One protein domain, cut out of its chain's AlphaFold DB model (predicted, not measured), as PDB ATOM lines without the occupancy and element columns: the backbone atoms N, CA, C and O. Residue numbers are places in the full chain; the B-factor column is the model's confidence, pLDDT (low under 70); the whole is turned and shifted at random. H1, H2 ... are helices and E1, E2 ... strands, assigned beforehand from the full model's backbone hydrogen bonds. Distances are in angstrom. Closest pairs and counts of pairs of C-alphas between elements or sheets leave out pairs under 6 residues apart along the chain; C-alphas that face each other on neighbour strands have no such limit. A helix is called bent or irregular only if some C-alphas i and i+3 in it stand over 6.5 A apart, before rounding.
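What this domain is: This is residues 147 to 212 of the 212 residues of an uncharacterized protein of Anaerocolumna xylanovorans DSM 12503 (UniProt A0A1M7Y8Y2). Little regular structure is here: one hairpin of two strands, E1 and E2, with long loops, a tiny helix H1 set away from E2, and residues 207 to 212 sticking out as a tail. The printed part has 66 residues, 14 of them in named elements, in the order H1, E1, E2; the class is mixed and the sheet antiparallel. It is loose, radius of gyration of the C-alphas 14.2 A, and only just flat, spanning 48 by 28 by 15 A.

Where its parts are: Find C-alpha 153 at (125.690, 165.195, 134.381), where H1, residues 153 to 156, begins; it is only just irregular, 6.8 A from first to last C-alpha. E1, residues 175 to 179, runs 13.4 A; E2, residues 190 to 194, runs 13.5 A to C-alpha 194 at (136.199, 151.425, 129.299).

How they stand to each other: In the hairpin E1 and E2, antiparallel at 145 degrees, look for N 176 and O 193, 2.8 A apart, within hydrogen-bond range. H1 and E2 are apart. H1 is too short for an O i to N i+4 pair; its one O i to N i+3 pair is not within range.

The domain as a whole: The C-alphas of Pro 186 and Ser 212 are the two farthest apart, 48.5 A. The printed part has no cut; H1 to E1 is a long link. Residues 186 to 188 and 204 to 212 have pLDDT under 70.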
ATOM      1  N   VAL A 147     136.927 157.924 132.729       96.19
ATOM      2  CA  VAL A 147     135.829 156.967 132.516       96.19
ATOM      3  C   VAL A 147     134.530 157.751 132.533       96.19
ATOM      4  O   VAL A 147     134.301 158.514 133.466       96.19
ATOM      5  N   VAL A 148     133.699 157.567 131.508       96.94
ATOM      6  CA  VAL A 148     132.398 158.236 131.421       96.94
ATOM      7  C   VAL A 148     131.353 157.425 132.180       96.94
ATOM      8  O   VAL A 148     131.130 156.247 131.873       96.94
ATOM      9  N   GLY A 149     130.704 158.061 133.150       95.25
ATOM     10  CA  GLY A 149     129.719 157.445 134.032       95.25
ATOM     11  C   GLY A 149     128.544 158.367 134.345       95.25
ATOM     12  O   GLY A 149     128.402 159.451 133.786       95.25
ATOM     13  N   LEU A 150     127.665 157.912 135.237       93.62
ATOM     14  CA  LEU A 150     126.480 158.673 135.649       93.62
ATOM     15  C   LEU A 150     126.782 159.785 136.658       93.62
ATOM     16  O   LEU A 150     125.898 160.575 136.967       93.62
ATOM     17  N   ASP A 151     128.016 159.864 137.154       93.94
ATOM     18  CA  ASP A 151     128.531 161.024 137.883       93.94
ATOM     19  C   ASP A 151     128.788 162.230 136.964       93.94
ATOM     20  O   ASP A 151     128.959 163.349 137.445       93.94
ATOM     21  N   ASN A 152     128.776 162.020 135.646       95.56
ATOM     22  CA  ASN A 152     128.916 163.066 134.648       95.56
ATOM     23  C   ASN A 152     127.541 163.557 134.168       95.56
ATOM     24  O   ASN A 152     126.973 163.003 133.230       95.56
ATOM     25  N   ASP A 153     127.021 164.651 134.732       93.31
ATOM     26  CA  ASP A 153     125.690 165.195 134.381       93.31
ATOM     27  C   ASP A 153     125.496 165.467 132.871       93.31
ATOM     28  O   ASP A 153     124.380 165.446 132.345       93.31
ATOM     29  N   TRP A 154     126.582 165.720 132.136       94.31
ATOM     30  CA  TRP A 154     126.553 165.985 130.697       94.31
ATOM     31  C   TRP A 154     126.318 164.734 129.836       94.31
ATOM     32  O   TRP A 154     125.953 164.878 128.663       94.31
ATOM     33  N   VAL A 155     126.473 163.523 130.384       95.19
ATOM     34  CA  VAL A 155     126.416 162.260 129.626       95.19
ATOM     35  C   VAL A 155     125.067 162.042 128.937       95.19
ATOM     36  O   VAL A 155     125.021 161.556 127.811       95.19
ATOM     37  N   PHE A 156     123.973 162.515 129.541       92.62
ATOM     38  CA  PHE A 156     122.620 162.421 128.980       92.62
ATOM     39  C   PHE A 156     122.446 163.186 127.664       92.62
ATOM     40  O   PHE A 156     121.538 162.901 126.887       92.62
ATOM     41  N   THR A 157     123.302 164.177 127.410       92.94
ATOM     42  CA  THR A 157     123.242 165.013 126.202       92.94
ATOM     43  C   THR A 157     124.432 164.799 125.277       92.94
ATOM     44  O   THR A 157     124.330 165.070 124.083       92.94
ATOM     45  N   ASN A 158     125.555 164.301 125.803       94.25
ATOM     46  CA  ASN A 158     126.804 164.133 125.068       94.25
ATOM     47  C   ASN A 158     127.474 162.774 125.369       94.25
ATOM     48  O   ASN A 158     128.646 162.756 125.739       94.25
ATOM     49  N   PRO A 159     126.801 161.623 125.172       93.62
ATOM     50  CA  PRO A 159     127.336 160.313 125.576       93.62
ATOM     51  C   PRO A 159     128.585 159.885 124.785       93.62
ATOM     52  O   PRO A 159     129.299 158.969 125.186       93.62
ATOM     53  N   LEU A 160     128.858 160.553 123.658       94.19
ATOM     54  CA  LEU A 160     130.027 160.306 122.812       94.19
ATOM     55  C   LEU A 160     131.299 161.036 123.276       94.19
ATOM     56  O   LEU A 160     132.385 160.746 122.776       94.19
ATOM     57  N   VAL A 161     131.179 162.004 124.188       95.44
ATOM     58  CA  VAL A 161     132.332 162.740 124.721       95.44
ATOM     59  C   VAL A 161     133.104 161.841 125.685       95.44
ATOM     60  O   VAL A 161     132.513 161.162 126.514       95.44
ATOM     61  N   CYS A 162     134.431 161.841 125.569       96.19
ATOM     62  CA  CYS A 162     135.351 161.150 126.465       96.19
ATOM     63  C   CYS A 162     136.719 161.843 126.454       96.19
ATOM     64  O   CYS A 162     137.009 162.668 125.580       96.19
ATOM     65  N   ASP A 163     137.549 161.519 127.443       95.62
ATOM     66  CA  ASP A 163     138.932 161.978 127.499       95.62
ATOM     67  C   ASP A 163     139.808 161.278 126.462       95.62
ATOM     68  O   ASP A 163     139.658 160.085 126.207       95.62
ATOM     69  N   TYR A 164     140.792 162.013 125.945       92.19
ATOM     70  CA  TYR A 164     141.861 161.468 125.114       92.19
ATOM     71  C   TYR A 164     143.197 161.679 125.828       92.19
ATOM     72  O   TYR A 164     143.501 162.811 126.218       92.19
ATOM     73  N   PRO A 165     144.012 160.630 126.006       90.94
ATOM     74  CA  PRO A 165     145.326 160.797 126.598       90.94
ATOM     75  C   PRO A 165     146.211 161.637 125.669       90.94
ATOM     76  O   PRO A 165     146.178 161.489 124.447       90.94
ATOM     77  N   GLY A 166     147.019 162.522 126.254       88.88
ATOM     78  CA  GLY A 166     147.935 163.385 125.496       88.88
ATOM     79  C   GLY A 166     149.114 162.641 124.861       88.88
ATOM     80  O   GLY A 166     149.821 163.214 124.038       88.88
ATOM     81  N   GLU A 167     149.321 161.376 125.232       92.25
ATOM     82  CA  GLU A 167     150.385 160.502 124.744       92.25
ATOM     83  C   GLU A 167     149.885 159.054 124.650       92.25
ATOM     84  O   GLU A 167     148.800 158.710 125.124       92.25
ATOM     85  N   TYR A 168     150.693 158.178 124.051       91.25
ATOM     86  CA  TYR A 168     150.397 156.751 124.025       91.25
ATOM     87  C   TYR A 168     150.529 156.139 125.418       91.25
ATOM     88  O   TYR A 168     151.573 156.237 126.059       91.25
ATOM     89  N   ILE A 169     149.480 155.443 125.848       90.25
ATOM     90  CA  ILE A 169     149.423 154.743 127.129       90.25
ATOM     91  C   ILE A 169     149.000 153.287 126.927       90.25
ATOM     92  O   ILE A 169     148.326 152.945 125.956       90.25
ATOM     93  N   ILE A 170     149.395 152.425 127.864       90.81
ATOM     94  CA  ILE A 170     148.945 151.032 127.935       90.81
ATOM     95  C   ILE A 170     147.895 150.944 129.038       90.81
ATOM     96  O   ILE A 170     148.122 151.417 130.150       90.81
ATOM     97  N   LEU A 171     146.751 150.335 128.732       89.81
ATOM     98  CA  LEU A 171     145.614 150.237 129.643       89.81
ATOM     99  C   LEU A 171     145.428 148.798 130.143       89.81
ATOM    100  O   LEU A 171     145.650 147.838 129.410       89.81
ATOM    101  N   ASN A 172     144.948 148.648 131.381       89.19
ATOM    102  CA  ASN A 172     144.768 147.349 132.053       89.19
ATOM    103  C   ASN A 172     143.543 146.541 131.575       89.19
ATOM    104  O   ASN A 172     143.178 145.557 132.210       89.19
ATOM    105  N   ALA A 173     142.885 146.954 130.488       88.12
ATOM    106  CA  ALA A 173     141.654 146.338 129.971       88.12
ATOM    107  C   ALA A 173     140.479 146.288 130.968       88.12
ATOM    108  O   ALA A 173     139.620 145.416 130.869       88.12
ATOM    109  N   GLN A 174     140.436 147.216 131.930       92.88
ATOM    110  CA  GLN A 174     139.341 147.315 132.891       92.88
ATOM    111  C   GLN A 174     138.163 148.097 132.298       92.88
ATOM    112  O   GLN A 174     138.355 149.167 131.718       92.88
ATOM    113  N   ASN A 175     136.954 147.567 132.495       95.50
ATOM    114  CA  ASN A 175     135.690 148.236 132.203       95.50
ATOM    115  C   ASN A 175     134.903 148.426 133.508       95.50
ATOM    116  O   ASN A 175     135.015 147.605 134.421       95.50
ATOM    117  N   PHE A 176     134.125 149.502 133.587       95.19
ATOM    118  CA  PHE A 176     133.390 149.916 134.780       95.19
ATOM    119  C   PHE A 176     131.889 149.846 134.520       95.19
ATOM    120  O   PHE A 176     131.413 150.365 133.514       95.19
ATOM    121  N   GLU A 177     131.169 149.178 135.417       95.06
ATOM    122  CA  GLU A 177     129.728 148.943 135.328       95.06
ATOM    123  C   GLU A 177     128.925 150.177 135.768       95.06
ATOM    124  O   GLU A 177     129.280 150.841 136.745       95.06
ATOM    125  N   THR A 178     127.830 150.473 135.069       92.19
ATOM    126  CA  THR A 178     126.866 151.518 135.432       92.19
ATOM    127  C   THR A 178     125.473 151.213 134.864       92.19
ATOM    128  O   THR A 178     125.338 150.360 133.986       92.19
ATOM    129  N   ASP A 179     124.427 151.889 135.347       91.19
ATOM    130  CA  ASP A 179     123.058 151.688 134.847       91.19
ATOM    131  C   ASP A 179     122.927 152.220 133.415       91.19
ATOM    132  O   ASP A 179     123.375 153.333 133.145       91.19
ATOM    133  N   ASN A 180     122.290 151.466 132.512       90.50
ATOM    134  CA  ASN A 180     122.105 151.847 131.110       90.50
ATOM    135  C   ASN A 180     121.047 152.956 130.942       90.50
ATOM    136  O   ASN A 180     119.847 152.716 131.071       90.50
ATOM    137  N   ILE A 181     121.486 154.172 130.590       88.25
ATOM    138  CA  ILE A 181     120.592 155.319 130.321       88.25
ATOM    139  C   ILE A 181     120.095 155.403 128.870       88.25
ATOM    140  O   ILE A 181     119.350 156.322 128.538       88.25
ATOM    141  N   LEU A 182     120.523 154.490 127.992       82.19
ATOM    142  CA  LEU A 182     120.147 154.482 126.570       82.19
ATOM    143  C   LEU A 182     118.846 153.714 126.296       82.19
ATOM    144  O   LEU A 182     118.358 153.730 125.166       82.19
ATOM    145  N   ILE A 183     118.292 153.045 127.309       82.25
ATOM    146  CA  ILE A 183     117.054 152.263 127.227       82.25
ATOM    147  C   ILE A 183     115.975 152.853 128.141       82.25
ATOM    148  O   ILE A 183     116.268 153.494 129.152       82.25
ATOM    149  N   GLU A 184     114.707 152.650 127.783       76.00
ATOM    150  CA  GLU A 184     113.585 153.077 128.620       76.00
ATOM    151  C   GLU A 184     113.449 152.177 129.859       76.00
ATOM    152  O   GLU A 184     113.501 150.949 129.788       76.00
ATOM    153  N   GLN A 185     113.234 152.800 131.019       73.31
ATOM    154  CA  GLN A 185     112.901 152.105 132.268       73.31
ATOM    155  C   GLN A 185     111.590 151.307 132.094       73.31
ATOM    156  O   GLN A 185     110.680 151.798 131.420       73.31
ATOM    157  N   PRO A 186     111.427 150.116 132.710       61.22
ATOM    158  CA  PRO A 186     112.023 149.673 133.979       61.22
ATOM    159  C   PRO A 186     113.193 148.684 133.852       61.22
ATOM    160  O   PRO A 186     113.572 148.056 134.845       61.22
ATOM    161  N   GLU A 187     113.734 148.484 132.654       65.31
ATOM    162  CA  GLU A 187     114.819 147.530 132.442       65.31
ATOM    163  C   GLU A 187     116.122 148.077 133.047       65.31
ATOM    164  O   GLU A 187     116.713 149.034 132.556       65.31
ATOM    165  N   ARG A 188     116.562 147.486 134.165       64.25
ATOM    166  CA  ARG A 188     117.872 147.761 134.776       64.25
ATOM    167  C   ARG A 188     118.937 146.904 134.105       64.25
ATOM    168  O   ARG A 188     119.424 145.939 134.692       64.25
ATOM    169  N   GLU A 189     119.237 147.213 132.852       86.06
ATOM    170  CA  GLU A 189     120.400 146.637 132.189       86.06
ATOM    171  C   GLU A 189     121.658 147.380 132.653       86.06
ATOM    172  O   GLU A 189     121.704 148.610 132.647       86.06
ATOM    173  N   ALA A 190     122.674 146.629 133.066       90.00
ATOM    174  CA  ALA A 190     123.990 147.185 133.328       90.00
ATOM    175  C   ALA A 190     124.752 147.344 132.008       90.00
ATOM    176  O   ALA A 190     124.788 146.426 131.186       90.00
ATOM    177  N   ILE A 191     125.404 148.487 131.827       93.56
ATOM    178  CA  ILE A 191     126.336 148.736 130.730       93.56
ATOM    179  C   ILE A 191     127.736 148.981 131.291       93.56
ATOM    180  O   ILE A 191     127.911 149.284 132.469       93.56
ATOM    181  N   TYR A 192     128.750 148.827 130.447       95.44
ATOM    182  CA  TYR A 192     130.145 148.912 130.848       95.44
ATOM    183  C   TYR A 192     130.888 149.938 129.997       95.44
ATOM    184  O   TYR A 192     130.859 149.865 128.768       95.44
ATOM    185  N   THR A 193     131.608 150.845 130.651       96.44
ATOM    186  CA  THR A 193     132.456 151.849 129.998       96.44
ATOM    187  C   THR A 193     133.930 151.541 130.254       96.44
ATOM    188  O   THR A 193     134.340 151.308 131.393       96.44
ATOM    189  N   GLY A 194     134.744 151.531 129.201       95.62
ATOM    190  CA  GLY A 194     136.199 151.425 129.299       95.62
ATOM    191  C   GLY A 194     136.877 152.759 129.623       95.62
ATOM    192  O   GLY A 194     136.304 153.833 129.441       95.62
ATOM    193  N   ALA A 195     138.135 152.706 130.066       94.50
ATOM    194  CA  ALA A 195     138.955 153.912 130.193       94.50
ATOM    195  C   ALA A 195     139.133 154.611 128.828       94.50
ATOM    196  O   ALA A 195     139.313 153.949 127.804       94.50
ATOM    197  N   TYR A 196     139.088 155.945 128.825       94.75
ATOM    198  CA  TYR A 196     139.203 156.830 127.658       94.75
ATOM    199  C   TYR A 196     138.251 156.461 126.510       94.75
ATOM    200  O   TYR A 196     138.578 156.619 125.336       94.75
ATOM    201  N   SER A 197     137.082 155.915 126.853       95.44
ATOM    202  CA  SER A 197     136.062 155.477 125.901       95.44
ATOM    203  C   SER A 197     134.747 156.219 126.152       95.44
ATOM    204  O   SER A 197     134.473 156.597 127.295       95.44
ATOM    205  N   PRO A 198     133.923 156.436 125.114       95.75
ATOM    206  CA  PRO A 198     132.574 156.957 125.289       95.75
ATOM    207  C   PRO A 198     131.722 156.100 126.224       95.75
ATOM    208  O   PRO A 198     131.998 154.914 126.426       95.75
ATOM    209  N   TYR A 199     130.648 156.689 126.743       96.00
ATOM    210  CA  TYR A 199     129.723 155.995 127.630       96.00
ATOM    211  C   TYR A 199     129.199 154.698 126.993       96.00
ATOM    212  O   TYR A 199     128.725 154.693 125.855       96.00
ATOM    213  N   GLY A 200     129.304 153.593 127.732       94.69
ATOM    214  CA  GLY A 200     128.857 152.272 127.300       94.69
ATOM    215  C   GLY A 200     129.735 151.588 126.248       94.69
ATOM    216  O   GLY A 200     129.366 150.529 125.737       94.69
ATOM    217  N   VAL A 201     130.886 152.171 125.905       94.88
ATOM    218  CA  VAL A 201     131.847 151.568 124.979       94.88
ATOM    219  C   VAL A 201     132.902 150.805 125.768       94.88
ATOM    220  O   VAL A 201     133.654 151.372 126.561       94.88
ATOM    221  N   LEU A 202     132.975 149.501 125.511       92.81
ATOM    222  CA  LEU A 202     133.981 148.614 126.080       92.81
ATOM    223  C   LEU A 202     135.369 148.904 125.513       92.81
ATOM    224  O   LEU A 202     135.549 149.058 124.303       92.81
ATOM    225  N   MET A 203     136.372 148.832 126.380       83.44
ATOM    226  CA  MET A 203     137.754 148.730 125.951       83.44
ATOM    227  C   MET A 203     138.115 147.271 125.666       83.44
ATOM    228  O   MET A 203     138.009 146.405 126.537       83.44
ATOM    229  N   TYR A 204     138.613 147.007 124.457       67.25
ATOM    230  CA  TYR A 204     139.189 145.718 124.086       67.25
ATOM    231  C   TYR A 204     140.717 145.798 124.080       67.25
ATOM    232  O   TYR A 204     141.302 146.703 123.488       67.25
ATOM    233  N   LEU A 205     141.383 144.797 124.661       56.09
ATOM    234  CA  LEU A 205     142.746 144.470 124.249       56.09
ATOM    235  C   LEU A 205     142.669 143.991 122.798       56.09
ATOM    236  O   LEU A 205     142.018 142.980 122.524       56.09
ATOM    237  N   LEU A 206     143.361 144.668 121.880       45.97
ATOM    238  CA  LEU A 206     143.728 144.042 120.615       45.97
ATOM    239  C   LEU A 206     144.565 142.809 120.974       45.97
ATOM    240  O   LEU A 206     145.752 142.919 121.283       45.97
ATOM    241  N   LYS A 207     143.952 141.620 120.982       39.00
ATOM    242  CA  LYS A 207     144.723 140.382 120.908       39.00
ATOM    243  C   LYS A 207     145.486 140.476 119.597       39.00
ATOM    244  O   LYS A 207     144.874 140.434 118.535       39.00
ATOM    245  N   SER A 208     146.806 140.628 119.665       40.28
ATOM    246  CA  SER A 208     147.648 140.387 118.502       40.28
ATOM    247  C   SER A 208     147.387 138.945 118.078       40.28
ATOM    248  O   SER A 208     147.814 138.009 118.763       40.28
ATOM    249  N   GLU A 209     146.643 138.744 116.996       39.25
ATOM    250  CA  GLU A 209     146.665 137.461 116.318       39.25
ATOM    251  C   GLU A 209     148.115 137.247 115.894       39.25
ATOM    252  O   GLU A 209     148.689 138.031 115.136       39.25
ATOM    253  N   LYS A 210     148.759 136.231 116.477       39.06
ATOM    254  CA  LYS A 210     150.028 135.748 115.950       39.06
ATOM    255  C   LYS A 210     149.746 135.340 114.513       39.06
ATOM    256  O   LYS A 210     149.051 134.352 114.292       39.06
ATOM    257  N   VAL A 211     150.283 136.102 113.570       44.03
ATOM    258  CA  VAL A 211     150.455 135.638 112.197       44.03
ATOM    259  C   VAL A 211     151.362 134.413 112.296       44.03
ATOM    260  O   VAL A 211     152.534 134.533 112.659       44.03
ATOM    261  N   SER A 212     150.758 133.238 112.132       51.69
ATOM    262  CA  SER A 212     151.432 131.943 112.025       51.69
ATOM    263  C   SER A 212     152.144 131.812 110.692       51.69
ATOM    264  O   SER A 212     151.507 132.201 109.686       51.69
TER     265      SER A 212